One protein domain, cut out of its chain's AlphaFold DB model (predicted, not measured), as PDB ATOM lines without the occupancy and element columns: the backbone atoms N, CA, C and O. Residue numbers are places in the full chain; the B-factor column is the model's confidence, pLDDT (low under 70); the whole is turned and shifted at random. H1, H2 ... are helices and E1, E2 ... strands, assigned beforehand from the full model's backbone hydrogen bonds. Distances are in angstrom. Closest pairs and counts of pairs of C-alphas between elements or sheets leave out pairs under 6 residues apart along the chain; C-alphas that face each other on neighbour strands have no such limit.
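AT A GLANCE: This is residues 255 to 307 and 339 to 438 of the 548 residues of the protein "Calsequestrin-1" of Sarcoptes scabiei (UniProt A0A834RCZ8). A small twisted sheet of three strands has two long helices, H2 and H4, crossing steeply on one face, and short H3 on the opposite face. Tiny H1 only grazes the sheet, and a long unnamed stretch, residues 384 to 414, leads from E3 to H4. The printed part has 153 residues, with four named helices and three named strands in the order H1 E1 H2 E2 H3 E3 H4. The sheet, E2 E1 E3, is mixed, as is the class, helices and strands; the whole is compact, with a radius of gyration of the C-alphas of 15.5 A and spans of 45 by 41 by 31 A.

HOW THE PARTS SIT: Inner strand E1, residues 272 to 278, is parallel to E2, residues 345 to 351, with N 274 and O 346 2.8 A apart. E1 is antiparallel to E3, residues 377 to 383, with N 275 and O 380 2.8 A apart; both pairs are within hydrogen-bond range. H2, residues 283 to 307, runs along the strands over E2 and E1, at a height over the sheet of 12.1 A. H4, residues 415 to 437, is on the same face at a height of 10.4 A, over E1. H2 and H4 touch with residues 291 to 299 and 418 to 426 alone, at a steep tilt of 66 degrees, the same way; their closest C-alphas, of Thr 295 and Ile 422, are 5.2 A apart. H3, residues 358 to 366, is on the opposite face at 9.5 A, only just over none of the strands, with 2 of its C-alphas falling on E1. Every O i to N i+4 pair is within hydrogen-bond range in H2 and H3, and 18 of 19 in H4; H1, residues 264 to 267, is too short for one.

IN THESE COORDINATES: H1 begins at C-alpha 264, (-7.398, -9.911, -13.925). H2 measures 36.3 A, H4 32.2 A and E1 19.9 A; H4 ends at C-alpha 437, (-22.434, -7.175, -32.598).

THE WHOLE: Residues 308 to 338 are not printed; C-alphas 307 and 339 are 10.2 A apart across this cut. The link from E3 to H4 is long, with 31 residues. Confidence is under 70 at residues 305 to 307, 339 to 340, 366 to 375, 386 to 399 and 434 to 438.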
ATOM      1  N   GLU A 255     -18.821 -13.416  -8.322       91.06
ATOM      2  CA  GLU A 255     -19.126 -12.736  -7.063       91.06
ATOM      3  C   GLU A 255     -17.875 -11.997  -6.593       91.06
ATOM      4  O   GLU A 255     -16.833 -12.616  -6.337       91.06
ATOM      5  N   LEU A 256     -17.985 -10.676  -6.493       91.38
ATOM      6  CA  LEU A 256     -16.914  -9.820  -6.024       91.38
ATOM      7  C   LEU A 256     -16.757  -9.964  -4.513       91.38
ATOM      8  O   LEU A 256     -17.730  -9.899  -3.761       91.38
ATOM      9  N   LYS A 257     -15.523 -10.173  -4.072       89.88
ATOM     10  CA  LYS A 257     -15.133 -10.336  -2.675       89.88
ATOM     11  C   LYS A 257     -13.900  -9.493  -2.415       89.88
ATOM     12  O   LYS A 257     -13.109  -9.211  -3.307       89.88
ATOM     13  N   ASP A 258     -13.682  -9.151  -1.156       88.06
ATOM     14  CA  ASP A 258     -12.445  -8.507  -0.724       88.06
ATOM     15  C   ASP A 258     -11.195  -9.336  -1.076       88.06
ATOM     16  O   ASP A 258     -10.141  -8.768  -1.317       88.06
ATOM     17  N   THR A 259     -11.304 -10.661  -1.196       89.31
ATOM     18  CA  THR A 259     -10.190 -11.550  -1.563       89.31
ATOM     19  C   THR A 259      -9.865 -11.639  -3.062       89.31
ATOM     20  O   THR A 259      -8.887 -12.300  -3.399       89.31
ATOM     21  N   ASN A 260     -10.666 -11.059  -3.966       87.75
ATOM     22  CA  ASN A 260     -10.454 -11.163  -5.425       87.75
ATOM     23  C   ASN A 260     -10.648  -9.843  -6.192       87.75
ATOM     24  O   ASN A 260     -10.815  -9.872  -7.404       87.75
ATOM     25  N   LEU A 261     -10.638  -8.703  -5.503       84.94
ATOM     26  CA  LEU A 261     -10.904  -7.382  -6.082       84.94
ATOM     27  C   LEU A 261     -10.110  -7.068  -7.356       84.94
ATOM     28  O   LEU A 261     -10.655  -6.513  -8.303       84.94
ATOM     29  N   TYR A 262      -8.829  -7.413  -7.369       84.69
ATOM     30  CA  TYR A 262      -7.891  -7.113  -8.447       84.69
ATOM     31  C   TYR A 262      -7.657  -8.320  -9.357       84.69
ATOM     32  O   TYR A 262      -6.598  -8.427  -9.974       84.69
ATOM     33  N   ASP A 263      -8.577  -9.289  -9.376       84.31
ATOM     34  CA  ASP A 263      -8.451 -10.457 -10.242       84.31
ATOM     35  C   ASP A 263      -8.471 -10.003 -11.712       84.31
ATOM     36  O   ASP A 263      -9.444  -9.369 -12.120       84.31
ATOM     37  N   PRO A 264      -7.431 -10.300 -12.518       80.38
ATOM     38  CA  PRO A 264      -7.398  -9.911 -13.925       80.38
ATOM     39  C   PRO A 264      -8.590 -10.432 -14.733       80.38
ATOM     40  O   PRO A 264      -8.946  -9.831 -15.743       80.38
ATOM     41  N   GLU A 265      -9.227 -11.525 -14.296       78.12
ATOM     42  CA  GLU A 265     -10.440 -12.036 -14.946       78.12
ATOM     43  C   GLU A 265     -11.644 -11.096 -14.814       78.12
ATOM     44  O   GLU A 265     -12.563 -11.223 -15.613       78.12
ATOM     45  N   LEU A 266     -11.622 -10.166 -13.848       79.69
ATOM     46  CA  LEU A 266     -12.657  -9.146 -13.631       79.69
ATOM     47  C   LEU A 266     -12.493  -7.897 -14.506       79.69
ATOM     48  O   LEU A 266     -13.188  -6.901 -14.308       79.69
ATOM     49  N   GLN A 267     -11.483  -7.872 -15.374       74.12
ATOM     50  CA  GLN A 267     -11.092  -6.681 -16.128       74.12
ATOM     51  C   GLN A 267     -10.767  -7.028 -17.579       74.12
ATOM     52  O   GLN A 267      -9.862  -6.436 -18.160       74.12
ATOM     53  N   ASP A 268     -11.461  -8.002 -18.176       77.75
ATOM     54  CA  ASP A 268     -11.217  -8.360 -19.574       77.75
ATOM     55  C   ASP A 268     -11.815  -7.289 -20.510       77.75
ATOM     56  O   ASP A 268     -13.040  -7.215 -20.664       77.75
ATOM     57  N   PRO A 269     -10.987  -6.458 -21.180       75.44
ATOM     58  CA  PRO A 269     -11.483  -5.408 -22.065       75.44
ATOM     59  C   PRO A 269     -12.145  -5.964 -23.332       75.44
ATOM     60  O   PRO A 269     -12.755  -5.206 -24.084       75.44
ATOM     61  N   ASN A 270     -12.015  -7.269 -23.596       77.50
ATOM     62  CA  ASN A 270     -12.583  -7.928 -24.771       77.50
ATOM     63  C   ASN A 270     -13.976  -8.514 -24.507       77.50
ATOM     64  O   ASN A 270     -14.558  -9.117 -25.410       77.50
ATOM     65  N   LYS A 271     -14.524  -8.331 -23.301       81.81
ATOM     66  CA  LYS A 271     -15.859  -8.801 -22.935       81.81
ATOM     67  C   LYS A 271     -16.825  -7.654 -22.689       81.81
ATOM     68  O   LYS A 271     -16.447  -6.543 -22.312       81.81
ATOM     69  N   PHE A 272     -18.107  -7.945 -22.881       84.12
ATOM     70  CA  PHE A 272     -19.180  -7.111 -22.355       84.12
ATOM     71  C   PHE A 272     -19.215  -7.273 -20.841       84.12
ATOM     72  O   PHE A 272     -19.511  -8.367 -20.359       84.12
ATOM     73  N   GLN A 273     -18.945  -6.199 -20.100       87.69
ATOM     74  CA  GLN A 273     -18.987  -6.234 -18.645       87.69
ATOM     75  C   GLN A 273     -20.318  -5.694 -18.133       87.69
ATOM     76  O   GLN A 273     -20.640  -4.506 -18.262       87.69
ATOM     77  N   LEU A 274     -21.083  -6.589 -17.522       90.69
ATOM     78  CA  LEU A 274     -22.301  -6.276 -16.804       90.69
ATOM     79  C   LEU A 274     -22.035  -6.281 -15.303       90.69
ATOM     80  O   LEU A 274     -21.349  -7.153 -14.781       90.69
ATOM     81  N   VAL A 275     -22.639  -5.344 -14.585       91.75
ATOM     82  CA  VAL A 275     -22.579  -5.279 -13.125       91.75
ATOM     83  C   VAL A 275     -23.975  -5.429 -12.553       91.75
ATOM     84  O   VAL A 275     -24.910  -4.759 -12.988       91.75
ATOM     85  N   ALA A 276     -24.100  -6.296 -11.552       93.12
ATOM     86  CA  ALA A 276     -25.270  -6.430 -10.702       93.12
ATOM     87  C   ALA A 276     -24.896  -6.046  -9.263       93.12
ATOM     88  O   ALA A 276     -23.957  -6.603  -8.704       93.12
ATOM     89  N   ILE A 277     -25.627  -5.122  -8.645       92.00
ATOM     90  CA  ILE A 277     -25.437  -4.732  -7.241       92.00
ATOM     91  C   ILE A 277     -26.711  -5.061  -6.482       92.00
ATOM     92  O   ILE A 277     -27.795  -4.695  -6.926       92.00
ATOM     93  N   GLY A 278     -26.600  -5.720  -5.332       91.00
ATOM     94  CA  GLY A 278     -27.755  -5.983  -4.481       91.00
ATOM     95  C   GLY A 278     -27.378  -6.558  -3.125       91.00
ATOM     96  O   GLY A 278     -26.270  -7.043  -2.923       91.00
ATOM     97  N   ASP A 279     -28.304  -6.504  -2.177       90.69
ATOM     98  CA  ASP A 279     -28.167  -7.148  -0.868       90.69
ATOM     99  C   ASP A 279     -28.710  -8.587  -0.935       90.69
ATOM    100  O   ASP A 279     -29.929  -8.782  -1.010       90.69
ATOM    101  N   LYS A 280     -27.834  -9.603  -0.885       90.50
ATOM    102  CA  LYS A 280     -28.255 -11.022  -0.899       90.50
ATOM    103  C   LYS A 280     -29.004 -11.439   0.372       90.50
ATOM    104  O   LYS A 280     -29.630 -12.498   0.368       90.50
ATOM    105  N   SER A 281     -28.945 -10.654   1.447       90.31
ATOM    106  CA  SER A 281     -29.741 -10.864   2.660       90.31
ATOM    107  C   SER A 281     -31.155 -10.277   2.548       90.31
ATOM    108  O   SER A 281     -32.065 -10.726   3.248       90.31
ATOM    109  N   SER A 282     -31.379  -9.348   1.612       91.31
ATOM    110  CA  SER A 282     -32.711  -8.818   1.309       91.31
ATOM    111  C   SER A 282     -33.533  -9.787   0.440       91.31
ATOM    112  O   SER A 282     -32.973 -10.462  -0.432       91.31
ATOM    113  N   PRO A 283     -34.876  -9.826   0.584       90.50
ATOM    114  CA  PRO A 283     -35.728 -10.660  -0.265       90.50
ATOM    115  C   PRO A 283     -35.557 -10.379  -1.763       90.50
ATOM    116  O   PRO A 283     -35.452 -11.314  -2.555       90.50
ATOM    117  N   LEU A 284     -35.489  -9.098  -2.147       90.44
ATOM    118  CA  LEU A 284     -35.367  -8.691  -3.547       90.44
ATOM    119  C   LEU A 284     -33.980  -9.000  -4.118       90.44
ATOM    120  O   LEU A 284     -33.890  -9.560  -5.207       90.44
ATOM    121  N   GLY A 285     -32.903  -8.682  -3.394       91.56
ATOM    122  CA  GLY A 285     -31.544  -8.957  -3.861       91.56
ATOM    123  C   GLY A 285     -31.260 -10.455  -3.970       91.56
ATOM    124  O   GLY A 285     -30.714 -10.898  -4.981       91.56
ATOM    125  N   LEU A 286     -31.730 -11.264  -3.012       92.44
ATOM    126  CA  LEU A 286     -31.644 -12.724  -3.111       92.44
ATOM    127  C   LEU A 286     -32.449 -13.273  -4.293       92.44
ATOM    128  O   LEU A 286     -31.983 -14.179  -4.990       92.44
ATOM    129  N   TYR A 287     -33.661 -12.755  -4.513       93.44
ATOM    130  CA  TYR A 287     -34.500 -13.157  -5.641       93.44
ATOM    131  C   TYR A 287     -33.833 -12.819  -6.974       93.44
ATOM    132  O   TYR A 287     -33.688 -13.695  -7.824       93.44
ATOM    133  N   PHE A 288     -33.348 -11.588  -7.132       94.25
ATOM    134  CA  PHE A 288     -32.691 -11.148  -8.357       94.25
ATOM    135  C   PHE A 288     -31.414 -11.951  -8.643       94.25
ATOM    136  O   PHE A 288     -31.240 -12.425  -9.764       94.25
ATOM    137  N   PHE A 289     -30.585 -12.223  -7.628       94.38
ATOM    138  CA  PHE A 289     -29.428 -13.117  -7.759       94.38
ATOM    139  C   PHE A 289     -29.833 -14.515  -8.266       94.38
ATOM    140  O   PHE A 289     -29.224 -15.068  -9.186       94.38
ATOM    141  N   LYS A 290     -30.904 -15.095  -7.705       93.69
ATOM    142  CA  LYS A 290     -31.436 -16.394  -8.150       93.69
ATOM    143  C   LYS A 290     -31.943 -16.350  -9.591       93.69
ATOM    144  O   LYS A 290     -31.679 -17.277 -10.351       93.69
ATOM    145  N   ILE A 291     -32.655 -15.300  -9.986       95.00
ATOM    146  CA  ILE A 291     -33.134 -15.160 -11.364       95.00
ATOM    147  C   ILE A 291     -31.964 -14.983 -12.337       95.00
ATOM    148  O   ILE A 291     -31.953 -15.626 -13.386       95.00
ATOM    149  N   LEU A 292     -30.946 -14.200 -11.981       94.44
ATOM    150  CA  LEU A 292     -29.752 -14.005 -12.801       94.44
ATOM    151  C   LEU A 292     -28.992 -15.323 -13.021       94.44
ATOM    152  O   LEU A 292     -28.703 -15.691 -14.158       94.44
ATOM    153  N   THR A 293     -28.755 -16.096 -11.956       93.06
ATOM    154  CA  THR A 293     -28.117 -17.425 -12.061       93.06
ATOM    155  C   THR A 293     -28.939 -18.408 -12.905       93.06
ATOM    156  O   THR A 293     -28.377 -19.097 -13.759       93.06
ATOM    157  N   LYS A 294     -30.270 -18.442 -12.741       92.31
ATOM    158  CA  LYS A 294     -31.164 -19.244 -13.599       92.31
ATOM    159  C   LYS A 294     -31.159 -18.772 -15.056       92.31
ATOM    160  O   LYS A 294     -31.278 -19.601 -15.953       92.31
ATOM    161  N   THR A 295     -31.007 -17.471 -15.295       92.31
ATOM    162  CA  THR A 295     -30.923 -16.895 -16.646       92.31
ATOM    163  C   THR A 295     -29.669 -17.375 -17.365       92.31
ATOM    164  O   THR A 295     -29.761 -17.858 -18.490       92.31
ATOM    165  N   ILE A 296     -28.517 -17.356 -16.688       90.19
ATOM    166  CA  ILE A 296     -27.254 -17.894 -17.219       90.19
ATOM    167  C   ILE A 296     -27.403 -19.385 -17.557       90.19
ATOM    168  O   ILE A 296     -27.074 -19.813 -18.663       90.19
ATOM    169  N   GLN A 297     -27.982 -20.172 -16.645       88.88
ATOM    170  CA  GLN A 297     -28.254 -21.595 -16.882       88.88
ATOM    171  C   GLN A 297     -29.180 -21.830 -18.083       88.88
ATOM    172  O   GLN A 297     -28.992 -22.795 -18.822       88.88
ATOM    173  N   ASN A 298     -30.206 -20.994 -18.254       87.62
ATOM    174  CA  ASN A 298     -31.150 -21.096 -19.363       87.62
ATOM    175  C   ASN A 298     -30.464 -20.805 -20.707       87.62
ATOM    176  O   ASN A 298     -30.587 -21.616 -21.619       87.62
ATOM    177  N   ILE A 299     -29.669 -19.735 -20.791       84.25
ATOM    178  CA  ILE A 299     -28.881 -19.412 -21.989       84.25
ATOM    179  C   ILE A 299     -27.901 -20.551 -22.319       84.25
ATOM    180  O   ILE A 299     -27.838 -20.986 -23.464       84.25
ATOM    181  N   SER A 300     -27.186 -21.095 -21.324       83.12
ATOM    182  CA  SER A 300     -26.257 -22.225 -21.517       83.12
ATOM    183  C   SER A 300     -26.955 -23.460 -22.106       83.12
ATOM    184  O   SER A 300     -26.458 -24.042 -23.068       83.12
ATOM    185  N   ARG A 301     -28.135 -23.823 -21.587       80.25
ATOM    186  CA  ARG A 301     -28.928 -24.963 -22.087       80.25
ATOM    187  C   ARG A 301     -29.396 -24.756 -23.524       80.25
ATOM    188  O   ARG A 301     -29.310 -25.673 -24.331       80.25
ATOM    189  N   GLU A 302     -29.883 -23.564 -23.850       77.94
ATOM    190  CA  GLU A 302     -30.319 -23.259 -25.214       77.94
ATOM    191  C   GLU A 302     -29.154 -23.248 -26.206       77.94
ATOM    192  O   GLU A 302     -29.292 -23.760 -27.317       77.94
ATOM    193  N   ASN A 303     -27.992 -22.738 -25.794       75.69
ATOM    194  CA  ASN A 303     -26.775 -22.811 -26.597       75.69
ATOM    195  C   ASN A 303     -26.357 -24.267 -26.851       75.69
ATOM    196  O   ASN A 303     -25.990 -24.600 -27.974       75.69
ATOM    197  N   GLU A 304     -26.443 -25.148 -25.847       71.50
ATOM    198  CA  GLU A 304     -26.169 -26.585 -26.014       71.50
ATOM    199  C   GLU A 304     -27.142 -27.228 -27.012       71.50
ATOM    200  O   GLU A 304     -26.701 -27.937 -27.915       71.50
ATOM    201  N   MET A 305     -28.444 -26.936 -26.903       68.81
ATOM    202  CA  MET A 305     -29.457 -27.432 -27.846       68.81
ATOM    203  C   MET A 305     -29.201 -26.964 -29.282       68.81
ATOM    204  O   MET A 305     -29.414 -27.725 -30.225       68.81
ATOM    205  N   PHE A 306     -28.749 -25.720 -29.454       65.25
ATOM    206  CA  PHE A 306     -28.410 -25.171 -30.763       65.25
ATOM    207  C   PHE A 306     -27.159 -25.832 -31.361       65.25
ATOM    208  O   PHE A 306     -27.129 -26.121 -32.556       65.25
ATOM    209  N   LEU A 307     -26.136 -26.084 -30.539       63.19
ATOM    210  CA  LEU A 307     -24.852 -26.630 -30.986       63.19
ATOM    211  C   LEU A 307     -24.875 -28.153 -31.183       63.19
ATOM    212  O   LEU A 307     -24.186 -28.646 -32.072       63.19
ATOM    213  N   PHE A 339     -28.314 -16.042 -30.406       62.12
ATOM    214  CA  PHE A 339     -27.226 -16.774 -29.765       62.12
ATOM    215  C   PHE A 339     -26.384 -15.830 -28.897       62.12
ATOM    216  O   PHE A 339     -25.714 -14.950 -29.427       62.12
ATOM    217  N   ILE A 340     -26.407 -16.008 -27.572       67.00
ATOM    218  CA  ILE A 340     -25.443 -15.349 -26.679       67.00
ATOM    219  C   ILE A 340     -24.235 -16.263 -26.555       67.00
ATOM    220  O   ILE A 340     -24.325 -17.317 -25.923       67.00
ATOM    221  N   LYS A 341     -23.080 -15.848 -27.068       73.00
ATOM    222  CA  LYS A 341     -21.836 -16.544 -26.753       73.00
ATOM    223  C   LYS A 341     -21.399 -16.171 -25.338       73.00
ATOM    224  O   LYS A 341     -20.956 -15.058 -25.084       73.00
ATOM    225  N   MET A 342     -21.532 -17.122 -24.415       77.38
ATOM    226  CA  MET A 342     -21.214 -16.917 -22.996       77.38
ATOM    227  C   MET A 342     -19.780 -16.437 -22.751       77.38
ATOM    228  O   MET A 342     -19.544 -15.702 -21.801       77.38
ATOM    229  N   ASP A 343     -18.839 -16.807 -23.621       77.44
ATOM    230  CA  ASP A 343     -17.437 -16.389 -23.511       77.44
ATOM    231  C   ASP A 343     -17.218 -14.890 -23.763       77.44
ATOM    232  O   ASP A 343     -16.195 -14.356 -23.341       77.44
ATOM    233  N   ASP A 344     -18.170 -14.213 -24.407       80.19
ATOM    234  CA  ASP A 344     -18.066 -12.791 -24.756       80.19
ATOM    235  C   ASP A 344     -18.627 -11.888 -23.639       80.19
ATOM    236  O   ASP A 344     -18.547 -10.662 -23.725       80.19
ATOM    237  N   ILE A 345     -19.216 -12.480 -22.594       85.56
ATOM    238  CA  ILE A 345     -19.890 -11.768 -21.510       85.56
ATOM    239  C   ILE A 345     -19.205 -12.049 -20.179       85.56
ATOM    240  O   ILE A 345     -18.843 -13.180 -19.859       85.56
ATOM    241  N   GLU A 346     -19.110 -11.005 -19.368       89.25
ATOM    242  CA  GLU A 346     -18.740 -11.079 -17.970       89.25
ATOM    243  C   GLU A 346     -19.795 -10.357 -17.124       89.25
ATOM    244  O   GLU A 346     -20.189  -9.232 -17.421       89.25
ATOM    245  N   ILE A 347     -20.275 -11.001 -16.065       91.94
ATOM    246  CA  ILE A 347     -21.220 -10.426 -15.113       91.94
ATOM    247  C   ILE A 347     -20.550 -10.387 -13.744       91.94
ATOM    248  O   ILE A 347     -20.150 -11.426 -13.225       91.94
ATOM    249  N   VAL A 348     -20.487  -9.220 -13.111       92.81
ATOM    250  CA  VAL A 348     -19.936  -9.061 -11.762       92.81
ATOM    251  C   VAL A 348     -21.047  -8.725 -10.776       92.81
ATOM    252  O   VAL A 348     -21.729  -7.710 -10.896       92.81
ATOM    253  N   TRP A 349     -21.236  -9.593  -9.787       93.75
ATOM    254  CA  TRP A 349     -22.138  -9.382  -8.665       93.75
ATOM    255  C   TRP A 349     -21.411  -8.706  -7.502       93.75
ATOM    256  O   TRP A 349     -20.431  -9.244  -6.983       93.75
ATOM    257  N   ILE A 350     -21.946  -7.580  -7.036       92.44
ATOM    258  CA  ILE A 350     -21.474  -6.841  -5.867       92.44
ATOM    259  C   ILE A 350     -22.524  -6.945  -4.764       92.44
ATOM    260  O   ILE A 350     -23.639  -6.430  -4.895       92.44
ATOM    261  N   ASP A 351     -22.163  -7.591  -3.655       91.19
ATOM    262  CA  ASP A 351     -23.011  -7.584  -2.468       91.19
ATOM    263  C   ASP A 351     -22.896  -6.233  -1.750       91.19
ATOM    264  O   ASP A 351     -21.836  -5.874  -1.232       91.19
ATOM    265  N   SER A 352     -23.992  -5.477  -1.717       87.69
ATOM    266  CA  SER A 352     -24.016  -4.147  -1.094       87.69
ATOM    267  C   SER A 352     -23.814  -4.167   0.428       87.69
ATOM    268  O   SER A 352     -23.426  -3.150   0.990       87.69
ATOM    269  N   ILE A 353     -24.003  -5.309   1.100       87.62
ATOM    270  CA  ILE A 353     -23.648  -5.454   2.521       87.62
ATOM    271  C   ILE A 353     -22.130  -5.551   2.685       87.62
ATOM    272  O   ILE A 353     -21.566  -4.961   3.606       87.62
ATOM    273  N   GLN A 354     -21.458  -6.267   1.780       85.75
ATOM    274  CA  GLN A 354     -19.998  -6.372   1.784       85.75
ATOM    275  C   GLN A 354     -19.334  -5.073   1.306       85.75
ATOM    276  O   GLN A 354     -18.262  -4.711   1.795       85.75
ATOM    277  N   PHE A 355     -19.984  -4.352   0.387       84.88
ATOM    278  CA  PHE A 355     -19.504  -3.092  -0.177       84.88
ATOM    279  C   PHE A 355     -20.574  -1.984  -0.089       84.88
ATOM    280  O   PHE A 355     -21.173  -1.625  -1.106       84.88
ATOM    281  N   PRO A 356     -20.795  -1.384   1.098       79.44
ATOM    282  CA  PRO A 356     -21.855  -0.389   1.318       79.44
ATOM    283  C   PRO A 356     -21.787   0.842   0.406       79.44
ATOM    284  O   PRO A 356     -22.818   1.396   0.024       79.44
ATOM    285  N   ASN A 357     -20.578   1.248   0.009       78.69
ATOM    286  CA  ASN A 357     -20.372   2.434  -0.827       78.69
ATOM    287  C   ASN A 357     -20.609   2.160  -2.324       78.69
ATOM    288  O   ASN A 357     -20.719   3.111  -3.093       78.69
ATOM    289  N   ALA A 358     -20.778   0.894  -2.734       79.69
ATOM    290  CA  ALA A 358     -21.003   0.508  -4.131       79.69
ATOM    291  C   ALA A 358     -22.179   1.240  -4.772       79.69
ATOM    292  O   ALA A 358     -22.087   1.742  -5.891       79.69
ATOM    293  N   ILE A 359     -23.272   1.366  -4.023       75.56
ATOM    294  CA  ILE A 359     -24.480   2.055  -4.472       75.56
ATOM    295  C   ILE A 359     -24.230   3.560  -4.596       75.56
ATOM    296  O   ILE A 359     -24.667   4.183  -5.560       75.56
ATOM    297  N   LEU A 360     -23.537   4.161  -3.625       73.94
ATOM    298  CA  LEU A 360     -23.240   5.593  -3.639       73.94
ATOM    299  C   LEU A 360     -22.320   5.962  -4.809       73.94
ATOM    300  O   LEU A 360     -22.583   6.929  -5.519       73.94
ATOM    301  N   ASN A 361     -21.289   5.161  -5.057       78.38
ATOM    302  CA  ASN A 361     -20.340   5.393  -6.142       78.38
ATOM    303  C   ASN A 361     -20.977   5.184  -7.512       78.38
ATOM    304  O   ASN A 361     -20.764   5.991  -8.416       78.38
ATOM    305  N   LEU A 362     -21.844   4.177  -7.636       77.44
ATOM    306  CA  LEU A 362     -22.693   3.995  -8.808       77.44
ATOM    307  C   LEU A 362     -23.540   5.252  -9.084       77.44
ATOM    308  O   LEU A 362     -23.594   5.705 -10.225       77.44
ATOM    309  N   LYS A 363     -24.126   5.883  -8.056       73.25
ATOM    310  CA  LYS A 363     -24.881   7.144  -8.219       73.25
ATOM    311  C   LYS A 363     -23.999   8.293  -8.696       73.25
ATOM    312  O   LYS A 363     -24.341   8.953  -9.675       73.25
ATOM    313  N   ASN A 364     -22.878   8.515  -8.010       74.44
ATOM    314  CA  ASN A 364     -21.964   9.619  -8.302       74.44
ATOM    315  C   ASN A 364     -21.391   9.525  -9.717       74.44
ATOM    316  O   ASN A 364     -21.202  10.544 -10.375       74.44
ATOM    317  N   ARG A 365     -21.125   8.301 -10.178       73.25
ATOM    318  CA  ARG A 365     -20.501   8.048 -11.474       73.25
ATOM    319  C   ARG A 365     -21.493   8.062 -12.632       73.25
ATOM    320  O   ARG A 365     -21.177   8.623 -13.674       73.25
ATOM    321  N   TYR A 366     -22.664   7.449 -12.469       69.06
ATOM    322  CA  TYR A 366     -23.554   7.198 -13.604       69.06
ATOM    323  C   TYR A 366     -24.732   8.164 -13.720       69.06
ATOM    324  O   TYR A 366     -25.348   8.163 -14.778       69.06
ATOM    325  N   GLY A 367     -25.033   8.990 -12.703       56.16
ATOM    326  CA  GLY A 367     -25.855  10.221 -12.746       56.16
ATOM    327  C   GLY A 367     -27.326  10.148 -13.214       56.16
ATOM    328  O   GLY A 367     -28.145  10.933 -12.748       56.16
ATOM    329  N   GLN A 368     -27.681   9.223 -14.108       56.47
ATOM    330  CA  GLN A 368     -28.972   9.053 -14.785       56.47
ATOM    331  C   GLN A 368     -29.749   7.822 -14.295       56.47
ATOM    332  O   GLN A 368     -30.769   7.449 -14.870       56.47
ATOM    333  N   ILE A 369     -29.263   7.151 -13.254       61.78
ATOM    334  CA  ILE A 369     -29.937   5.980 -12.697       61.78
ATOM    335  C   ILE A 369     -31.127   6.480 -11.880       61.78
ATOM    336  O   ILE A 369     -30.952   7.289 -10.971       61.78
ATOM    337  N   ASP A 370     -32.335   6.013 -12.196       55.44
ATOM    338  CA  ASP A 370     -33.537   6.349 -11.430       55.44
ATOM    339  C   ASP A 370     -33.452   5.737 -10.019       55.44
ATOM    340  O   ASP A 370     -33.721   4.556  -9.789       55.44
ATOM    341  N   THR A 371     -33.031   6.557  -9.056       50.84
ATOM    342  CA  THR A 371     -32.907   6.185  -7.642       50.84
ATOM    343  C   THR A 371     -34.154   6.513  -6.829       50.84
ATOM    344  O   THR A 371     -34.099   6.456  -5.601       50.84
ATOM    345  N   SER A 372     -35.259   6.912  -7.468       48.06
ATOM    346  CA  SER A 372     -36.530   7.096  -6.757       48.06
ATOM    347  C   SER A 372     -37.126   5.756  -6.308       48.06
ATOM    348  O   SER A 372     -37.957   5.715  -5.399       48.06
ATOM    349  N   SER A 373     -36.658   4.648  -6.895       51.06
ATOM    350  CA  SER A 373     -37.028   3.306  -6.468       51.06
ATOM    351  C   SER A 373     -36.363   2.947  -5.132       51.06
ATOM    352  O   SER A 373     -35.159   3.084  -4.932       51.06
ATOM    353  N   THR A 374     -37.160   2.431  -4.199       52.69
ATOM    354  CA  THR A 374     -36.701   1.830  -2.932       52.69
ATOM    355  C   THR A 374     -36.024   0.468  -3.132       52.69
ATOM    356  O   THR A 374     -35.713  -0.236  -2.170       52.69
ATOM    357  N   GLN A 375     -35.844   0.055  -4.385       63.31
ATOM    358  CA  GLN A 375     -35.345  -1.252  -4.759       63.31
ATOM    359  C   GLN A 375     -33.819  -1.176  -4.773       63.31
ATOM    360  O   GLN A 375     -33.224  -0.673  -5.716       63.31
ATOM    361  N   ASN A 376     -33.182  -1.654  -3.697       76.69
ATOM    362  CA  ASN A 376     -31.722  -1.680  -3.524       76.69
ATOM    363  C   ASN A 376     -31.030  -2.729  -4.420       76.69
ATOM    364  O   ASN A 376     -30.171  -3.484  -3.958       76.69
ATOM    365  N   VAL A 377     -31.445  -2.828  -5.681       88.25
ATOM    366  CA  VAL A 377     -30.882  -3.724  -6.687       88.25
ATOM    367  C   VAL A 377     -30.641  -2.925  -7.963       88.25
ATOM    368  O   VAL A 377     -31.477  -2.123  -8.365       88.25
ATOM    369  N   TRP A 378     -29.504  -3.151  -8.612       88.50
ATOM    370  CA  TRP A 378     -29.147  -2.535  -9.889       88.50
ATOM    371  C   TRP A 378     -28.520  -3.579 -10.795       88.50
ATOM    372  O   TRP A 378     -27.798  -4.452 -10.321       88.50
ATOM    373  N   PHE A 379     -28.781  -3.486 -12.095       91.19
ATOM    374  CA  PHE A 379     -28.165  -4.341 -13.102       91.19
ATOM    375  C   PHE A 379     -27.948  -3.541 -14.380       91.19
ATOM    376  O   PHE A 379     -28.880  -2.888 -14.849       91.19
ATOM    377  N   GLY A 380     -26.737  -3.545 -14.925       88.31
ATOM    378  CA  GLY A 380     -26.392  -2.690 -16.059       88.31
ATOM    379  C   GLY A 380     -25.162  -3.159 -16.822       88.31
ATOM    380  O   GLY A 380     -24.324  -3.867 -16.274       88.31
ATOM    381  N   LEU A 381     -25.067  -2.757 -18.088       85.94
ATOM    382  CA  LEU A 381     -23.869  -2.858 -18.916       85.94
ATOM    383  C   LEU A 381     -23.024  -1.606 -18.682       85.94
ATOM    384  O   LEU A 381     -23.502  -0.496 -18.935       85.94
ATOM    385  N   ILE A 382     -21.789  -1.789 -18.220       81.00
ATOM    386  CA  ILE A 382     -20.864  -0.684 -17.927       81.00
ATOM    387  C   ILE A 382     -19.663  -0.643 -18.874       81.00
ATOM    388  O   ILE A 382     -19.087   0.423 -19.046       81.00
ATOM    389  N   GLN A 383     -19.333  -1.764 -19.525       81.12
ATOM    390  CA  GLN A 383     -18.230  -1.850 -20.480       81.12
ATOM    391  C   GLN A 383     -18.623  -2.686 -21.698       81.12
ATOM    392  O   GLN A 383     -19.320  -3.697 -21.570       81.12
ATOM    393  N   SER A 384     -18.130  -2.309 -22.877       75.50
ATOM    394  CA  SER A 384     -18.220  -3.120 -24.094       75.50
ATOM    395  C   SER A 384     -16.841  -3.330 -24.724       75.50
ATOM    396  O   SER A 384     -15.998  -2.435 -24.617       75.50
ATOM    397  N   PRO A 385     -16.621  -4.439 -25.453       70.88
ATOM    398  CA  PRO A 385     -15.386  -4.630 -26.191       70.88
ATOM    399  C   PRO A 385     -15.193  -3.570 -27.274       70.88
ATOM    400  O   PRO A 385     -16.148  -2.958 -27.766       70.88
ATOM    401  N   LYS A 386     -13.930  -3.356 -27.647       61.47
ATOM    402  CA  LYS A 386     -13.563  -2.556 -28.818       61.47
ATOM    403  C   LYS A 386     -13.816  -3.385 -30.078       61.47
ATOM    404  O   LYS A 386     -13.117  -4.366 -30.302       61.47
ATOM    405  N   PHE A 387     -14.787  -2.975 -30.887       55.09
ATOM    406  CA  PHE A 387     -14.969  -3.484 -32.250       55.09
ATOM    407  C   PHE A 387     -14.201  -2.592 -33.229       55.09
ATOM    408  O   PHE A 387     -14.081  -1.385 -32.998       55.09
ATOM    409  N   ASP A 388     -13.643  -3.171 -34.293       41.94
ATOM    410  CA  ASP A 388     -12.731  -2.491 -35.214       41.94
ATOM    411  C   ASP A 388     -13.314  -1.160 -35.752       41.94
ATOM    412  O   ASP A 388     -14.190  -1.098 -36.609       41.94
ATOM    413  N   SER A 389     -12.756  -0.046 -35.270       39.59
ATOM    414  CA  SER A 389     -12.739   1.304 -35.865       39.59
ATOM    415  C   SER A 389     -14.028   2.138 -36.044       39.59
ATOM    416  O   SER A 389     -13.894   3.291 -36.454       39.59
ATOM    417  N   ILE A 390     -15.245   1.671 -35.718       40.03
ATOM    418  CA  ILE A 390     -16.483   2.461 -35.987       40.03
ATOM    419  C   ILE A 390     -17.301   2.819 -34.729       40.03
ATOM    420  O   ILE A 390     -18.054   3.796 -34.740       40.03
ATOM    421  N   LEU A 391     -17.126   2.106 -33.615       43.81
ATOM    422  CA  LEU A 391     -17.804   2.398 -32.348       43.81
ATOM    423  C   LEU A 391     -16.768   2.566 -31.237       43.81
ATOM    424  O   LEU A 391     -16.033   1.636 -30.920       43.81
ATOM    425  N   GLU A 392     -16.716   3.749 -30.619       52.06
ATOM    426  CA  GLU A 392     -15.947   3.913 -29.386       52.06
ATOM    427  C   GLU A 392     -16.527   2.974 -28.314       52.06
ATOM    428  O   GLU A 392     -17.759   2.946 -28.158       52.06
ATOM    429  N   PRO A 393     -15.694   2.215 -27.579       55.00
ATOM    430  CA  PRO A 393     -16.166   1.321 -26.526       55.00
ATOM    431  C   PRO A 393     -16.949   2.109 -25.471       55.00
ATOM    432  O   PRO A 393     -16.625   3.267 -25.186       55.00
ATOM    433  N   ILE A 394     -17.975   1.490 -24.881       54.84
ATOM    434  CA  ILE A 394     -18.600   2.019 -23.666       54.84
ATOM    435  C   ILE A 394     -17.517   1.962 -22.588       54.84
ATOM    436  O   ILE A 394     -17.157   0.895 -22.110       54.84
ATOM    437  N   THR A 395     -16.934   3.119 -22.334       53.94
ATOM    438  CA  THR A 395     -15.876   3.395 -21.356       53.94
ATOM    439  C   THR A 395     -16.287   4.652 -20.604       53.94
ATOM    440  O   THR A 395     -16.296   4.678 -19.384       53.94
ATOM    441  N   ASP A 396     -16.831   5.634 -21.332       59.34
ATOM    442  CA  ASP A 396     -17.554   6.761 -20.751       59.34
ATOM    443  C   ASP A 396     -18.763   6.301 -19.893       59.34
ATOM    444  O   ASP A 396     -19.710   5.706 -20.430       59.34
ATOM    445  N   PRO A 397     -18.792   6.632 -18.585       58.19
ATOM    446  CA  PRO A 397     -19.914   6.348 -17.693       58.19
ATOM    447  C   PRO A 397     -21.272   6.835 -18.210       58.19
ATOM    448  O   PRO A 397     -22.303   6.224 -17.928       58.19
ATOM    449  N   THR A 398     -21.308   7.901 -19.008       57.12
ATOM    450  CA  THR A 398     -22.556   8.429 -19.585       57.12
ATOM    451  C   THR A 398     -23.205   7.485 -20.604       57.12
ATOM    452  O   THR A 398     -24.366   7.676 -20.965       57.12
ATOM    453  N   ARG A 399     -22.483   6.447 -21.049       63.88
ATOM    454  CA  ARG A 399     -22.938   5.449 -22.027       63.88
ATOM    455  C   ARG A 399     -23.346   4.112 -21.397       63.88
ATOM    456  O   ARG A 399     -23.706   3.195 -22.136       63.88
ATOM    457  N   ALA A 400     -23.312   3.992 -20.067       73.69
ATOM    458  CA  ALA A 400     -23.786   2.802 -19.364       73.69
ATOM    459  C   ALA A 400     -25.290   2.570 -19.604       73.69
ATOM    460  O   ALA A 400     -26.089   3.509 -19.620       73.69
ATOM    461  N   ILE A 401     -25.693   1.307 -19.766       80.00
ATOM    462  CA  ILE A 401     -27.085   0.925 -20.054       80.00
ATOM    463  C   ILE A 401     -27.640   0.145 -18.870       80.00
ATOM    464  O   ILE A 401     -27.137  -0.927 -18.545       80.00
ATOM    465  N   TRP A 402     -28.714   0.639 -18.257       84.06
ATOM    466  CA  TRP A 402     -29.304   0.031 -17.061       84.06
ATOM    467  C   TRP A 402     -30.576  -0.757 -17.371       84.06
ATOM    468  O   TRP A 402     -31.415  -0.356 -18.182       84.06
ATOM    469  N   PHE A 403     -30.723  -1.897 -16.706       86.06
ATOM    470  CA  PHE A 403     -31.936  -2.695 -16.734       86.06
ATOM    471  C   PHE A 403     -33.019  -2.035 -15.879       86.06
ATOM    472  O   PHE A 403     -32.809  -1.721 -14.708       86.06
ATOM    473  N   ASN A 404     -34.209  -1.868 -16.453       83.50
ATOM    474  CA  ASN A 404     -35.361  -1.373 -15.713       83.50
ATOM    475  C   ASN A 404     -36.014  -2.520 -14.922       83.50
ATOM    476  O   ASN A 404     -36.772  -3.315 -15.484       83.50
ATOM    477  N   LEU A 405     -35.755  -2.565 -13.611       84.50
ATOM    478  CA  LEU A 405     -36.319  -3.559 -12.691       84.50
ATOM    479  C   LEU A 405     -37.849  -3.554 -12.633       84.50
ATOM    480  O   LEU A 405     -38.438  -4.602 -12.384       84.50
ATOM    481  N   SER A 406     -38.516  -2.431 -12.927       83.38
ATOM    482  CA  SER A 406     -39.985  -2.370 -12.970       83.38
ATOM    483  C   SER A 406     -40.594  -3.234 -14.078       83.38
ATOM    484  O   SER A 406     -41.797  -3.469 -14.072       83.38
ATOM    485  N   ARG A 407     -39.782  -3.725 -15.027       85.00
ATOM    486  CA  ARG A 407     -40.226  -4.710 -16.021       85.00
ATOM    487  C   ARG A 407     -40.420  -6.101 -15.426       85.00
ATOM    488  O   ARG A 407     -41.103  -6.908 -16.043       85.00
ATOM    489  N   MET A 408     -39.813  -6.395 -14.277       86.44
ATOM    490  CA  MET A 408     -39.970  -7.687 -13.621       86.44
ATOM    491  C   MET A 408     -41.317  -7.780 -12.910       86.44
ATOM    492  O   MET A 408     -41.753  -6.854 -12.225       86.44
ATOM    493  N   ASN A 409     -41.941  -8.946 -13.007       87.56
ATOM    494  CA  ASN A 409     -43.102  -9.286 -12.205       87.56
ATOM    495  C   ASN A 409     -42.626  -9.765 -10.825       87.56
ATOM    496  O   ASN A 409     -42.124 -10.876 -10.677       87.56
ATOM    497  N   LEU A 410     -42.754  -8.901  -9.817       86.25
ATOM    498  CA  LEU A 410     -42.350  -9.177  -8.430       86.25
ATOM    499  C   LEU A 410     -43.545  -9.502  -7.518       86.25
ATOM    500  O   LEU A 410     -43.395  -9.594  -6.302       86.25
ATOM    501  N   SER A 411     -44.749  -9.631  -8.083       81.94
ATOM    502  CA  SER A 411     -45.987  -9.780  -7.308       81.94
ATOM    503  C   SER A 411     -46.207 -11.198  -6.781       81.94
ATOM    504  O   SER A 411     -46.964 -11.384  -5.829       81.94
ATOM    505  N   ARG A 412     -45.584 -12.207  -7.403       79.81
ATOM    506  CA  ARG A 412     -45.752 -13.627  -7.070       79.81
ATOM    507  C   ARG A 412     -44.413 -14.354  -7.112       79.81
ATOM    508  O   ARG A 412     -43.526 -14.002  -7.876       79.81
ATOM    509  N   SER A 413     -44.290 -15.392  -6.289       76.75
ATOM    510  CA  SER A 413     -43.126 -16.283  -6.253       76.75
ATOM    511  C   SER A 413     -43.543 -17.674  -6.733       76.75
ATOM    512  O   SER A 413     -43.635 -18.610  -5.937       76.75
ATOM    513  N   ASP A 414     -43.841 -17.800  -8.025       88.50
ATOM    514  CA  ASP A 414     -44.161 -19.076  -8.671       88.50
ATOM    515  C   ASP A 414     -43.303 -19.324  -9.921       88.50
ATOM    516  O   ASP A 414     -42.622 -18.436 -10.434       88.50
ATOM    517  N   ARG A 415     -43.306 -20.577 -10.395       88.12
ATOM    518  CA  ARG A 415     -42.456 -21.038 -11.504       88.12
ATOM    519  C   ARG A 415     -42.705 -20.267 -12.802       88.12
ATOM    520  O   ARG A 415     -41.757 -20.050 -13.549       88.12
ATOM    521  N   GLN A 416     -43.948 -19.869 -13.063       88.94
ATOM    522  CA  GLN A 416     -44.299 -19.118 -14.265       88.94
ATOM    523  C   GLN A 416     -43.726 -17.700 -14.200       88.94
ATOM    524  O   GLN A 416     -43.059 -17.264 -15.135       88.94
ATOM    525  N   THR A 417     -43.898 -17.025 -13.062       89.31
ATOM    526  CA  THR A 417     -43.335 -15.689 -12.830       89.31
ATOM    527  C   THR A 417     -41.806 -15.698 -12.950       89.31
ATOM    528  O   THR A 417     -41.217 -14.817 -13.577       89.31
ATOM    529  N   ASP A 418     -41.149 -16.737 -12.424       92.19
ATOM    530  CA  ASP A 418     -39.706 -16.934 -12.591       92.19
ATOM    531  C   ASP A 418     -39.308 -17.065 -14.070       92.19
ATOM    532  O   ASP A 418     -38.323 -16.462 -14.488       92.19
ATOM    533  N   GLN A 419     -40.055 -17.835 -14.869       91.06
ATOM    534  CA  GLN A 419     -39.783 -18.010 -16.302       91.06
ATOM    535  C   GLN A 419     -39.963 -16.709 -17.093       91.06
ATOM    536  O   GLN A 419     -39.126 -16.394 -17.938       91.06
ATOM    537  N   GLU A 420     -41.007 -15.937 -16.791       89.94
ATOM    538  CA  GLU A 420     -41.242 -14.613 -17.382       89.94
ATOM    539  C   GLU A 420     -40.078 -13.661 -17.067       89.94
ATOM    540  O   GLU A 420     -39.502 -13.051 -17.969       89.94
ATOM    541  N   ASN A 421     -39.662 -13.595 -15.800       92.31
ATOM    542  CA  ASN A 421     -38.551 -12.750 -15.363       92.31
ATOM    543  C   ASN A 421     -37.205 -13.166 -15.982       92.31
ATOM    544  O   ASN A 421     -36.430 -12.300 -16.396       92.31
ATOM    545  N   ILE A 422     -36.941 -14.473 -16.095       92.31
ATOM    546  CA  ILE A 422     -35.761 -15.007 -16.794       92.31
ATOM    547  C   ILE A 422     -35.757 -14.556 -18.259       92.31
ATOM    548  O   ILE A 422     -34.737 -14.067 -18.745       92.31
ATOM    549  N   ALA A 423     -36.891 -14.679 -18.957       86.94
ATOM    550  CA  ALA A 423     -37.001 -14.276 -20.357       86.94
ATOM    551  C   ALA A 423     -36.739 -12.773 -20.541       86.94
ATOM    552  O   ALA A 423     -36.013 -12.387 -21.453       86.94
ATOM    553  N   ILE A 424     -37.258 -11.929 -19.644       87.94
ATOM    554  CA  ILE A 424     -37.065 -10.472 -19.698       87.94
ATOM    555  C   ILE A 424     -35.590 -10.089 -19.520       87.94
ATOM    556  O   ILE A 424     -35.083  -9.250 -20.268       87.94
ATOM    557  N   ILE A 425     -34.896 -10.691 -18.550       91.31
ATOM    558  CA  ILE A 425     -33.473 -10.405 -18.303       91.31
ATOM    559  C   ILE A 425     -32.623 -10.915 -19.464       91.31
ATOM    560  O   ILE A 425     -31.757 -10.191 -19.951       91.31
ATOM    561  N   LYS A 426     -32.900 -12.124 -19.954       89.19
ATOM    562  CA  LYS A 426     -32.222 -12.694 -21.119       89.19
ATOM    563  C   LYS A 426     -32.378 -11.821 -22.362       89.19
ATOM    564  O   LYS A 426     -31.384 -11.514 -23.010       89.19
ATOM    565  N   GLU A 427     -33.605 -11.409 -22.680       84.25
ATOM    566  CA  GLU A 427     -33.910 -10.531 -23.816       84.25
ATOM    567  C   GLU A 427     -33.143  -9.210 -23.696       84.25
ATOM    568  O   GLU A 427     -32.616  -8.693 -24.681       84.25
ATOM    569  N   TRP A 428     -33.035  -8.666 -22.482       86.88
ATOM    570  CA  TRP A 428     -32.263  -7.454 -22.245       86.88
ATOM    571  C   TRP A 428     -30.755  -7.675 -22.434       86.88
ATOM    572  O   TRP A 428     -30.140  -6.876 -23.136       86.88
ATOM    573  N   ILE A 429     -30.179  -8.770 -21.916       87.44
ATOM    574  CA  ILE A 429     -28.764  -9.133 -22.144       87.44
ATOM    575  C   ILE A 429     -28.494  -9.285 -23.648       87.44
ATOM    576  O   ILE A 429     -27.573  -8.658 -24.166       87.44
ATOM    577  N   LEU A 430     -29.332 -10.046 -24.362       79.88
ATOM    578  CA  LEU A 430     -29.289 -10.183 -25.824       79.88
ATOM    579  C   LEU A 430     -29.322  -8.819 -26.503       79.88
ATOM    580  O   LEU A 430     -28.534  -8.536 -27.393       79.88
ATOM    581  N   THR A 431     -30.228  -7.950 -26.073       77.62
ATOM    582  CA  THR A 431     -30.405  -6.630 -26.670       77.62
ATOM    583  C   THR A 431     -29.159  -5.767 -26.506       77.62
ATOM    584  O   THR A 431     -28.750  -5.120 -27.465       77.62
ATOM    585  N   VAL A 432     -28.552  -5.726 -25.319       76.31
ATOM    586  CA  VAL A 432     -27.387  -4.859 -25.071       76.31
ATOM    587  C   VAL A 432     -26.093  -5.421 -25.661       76.31
ATOM    588  O   VAL A 432     -25.210  -4.643 -26.005       76.31
ATOM    589  N   THR A 433     -26.005  -6.740 -25.853       73.62
ATOM    590  CA  THR A 433     -24.838  -7.405 -26.462       73.62
ATOM    591  C   THR A 433     -24.941  -7.491 -27.991       73.62
ATOM    592  O   THR A 433     -24.005  -7.110 -28.689       73.62
ATOM    593  N   ASN A 434     -26.108  -7.840 -28.546       62.72
ATOM    594  CA  ASN A 434     -26.324  -7.915 -29.998       62.72
ATOM    595  C   ASN A 434     -26.420  -6.543 -30.672       62.72
ATOM    596  O   ASN A 434     -25.994  -6.420 -31.816       62.72
ATOM    597  N   ARG A 435     -26.918  -5.490 -29.993       49.97
ATOM    598  CA  ARG A 435     -26.886  -4.112 -30.543       49.97
ATOM    599  C   ARG A 435     -25.467  -3.642 -30.884       49.97
ATOM    600  O   ARG A 435     -25.328  -2.702 -31.660       49.97
ATOM    601  N   LEU A 436     -24.449  -4.276 -30.303       45.78
ATOM    602  CA  LEU A 436     -23.037  -3.966 -30.513       45.78
ATOM    603  C   LEU A 436     -22.330  -4.998 -31.409       45.78
ATOM    604  O   LEU A 436     -21.300  -4.668 -31.973       45.78
ATOM    605  N   GLN A 437     -22.907  -6.190 -31.611       38.56
ATOM    606  CA  GLN A 437     -22.434  -7.175 -32.598       38.56
ATOM    607  C   GLN A 437     -23.064  -6.993 -33.990       38.56
ATOM    608  O   GLN A 437     -22.477  -7.394 -34.983       38.56
ATOM    609  N   SER A 438     -24.226  -6.340 -34.120       36.81
ATOM    610  CA  SER A 438     -24.855  -6.080 -35.428       36.81
ATOM    611  C   SER A 438     -24.145  -5.014 -36.286       36.81
ATOM    612  O   SER A 438     -24.669  -4.642 -37.337       36.81
TER     613      SER A 438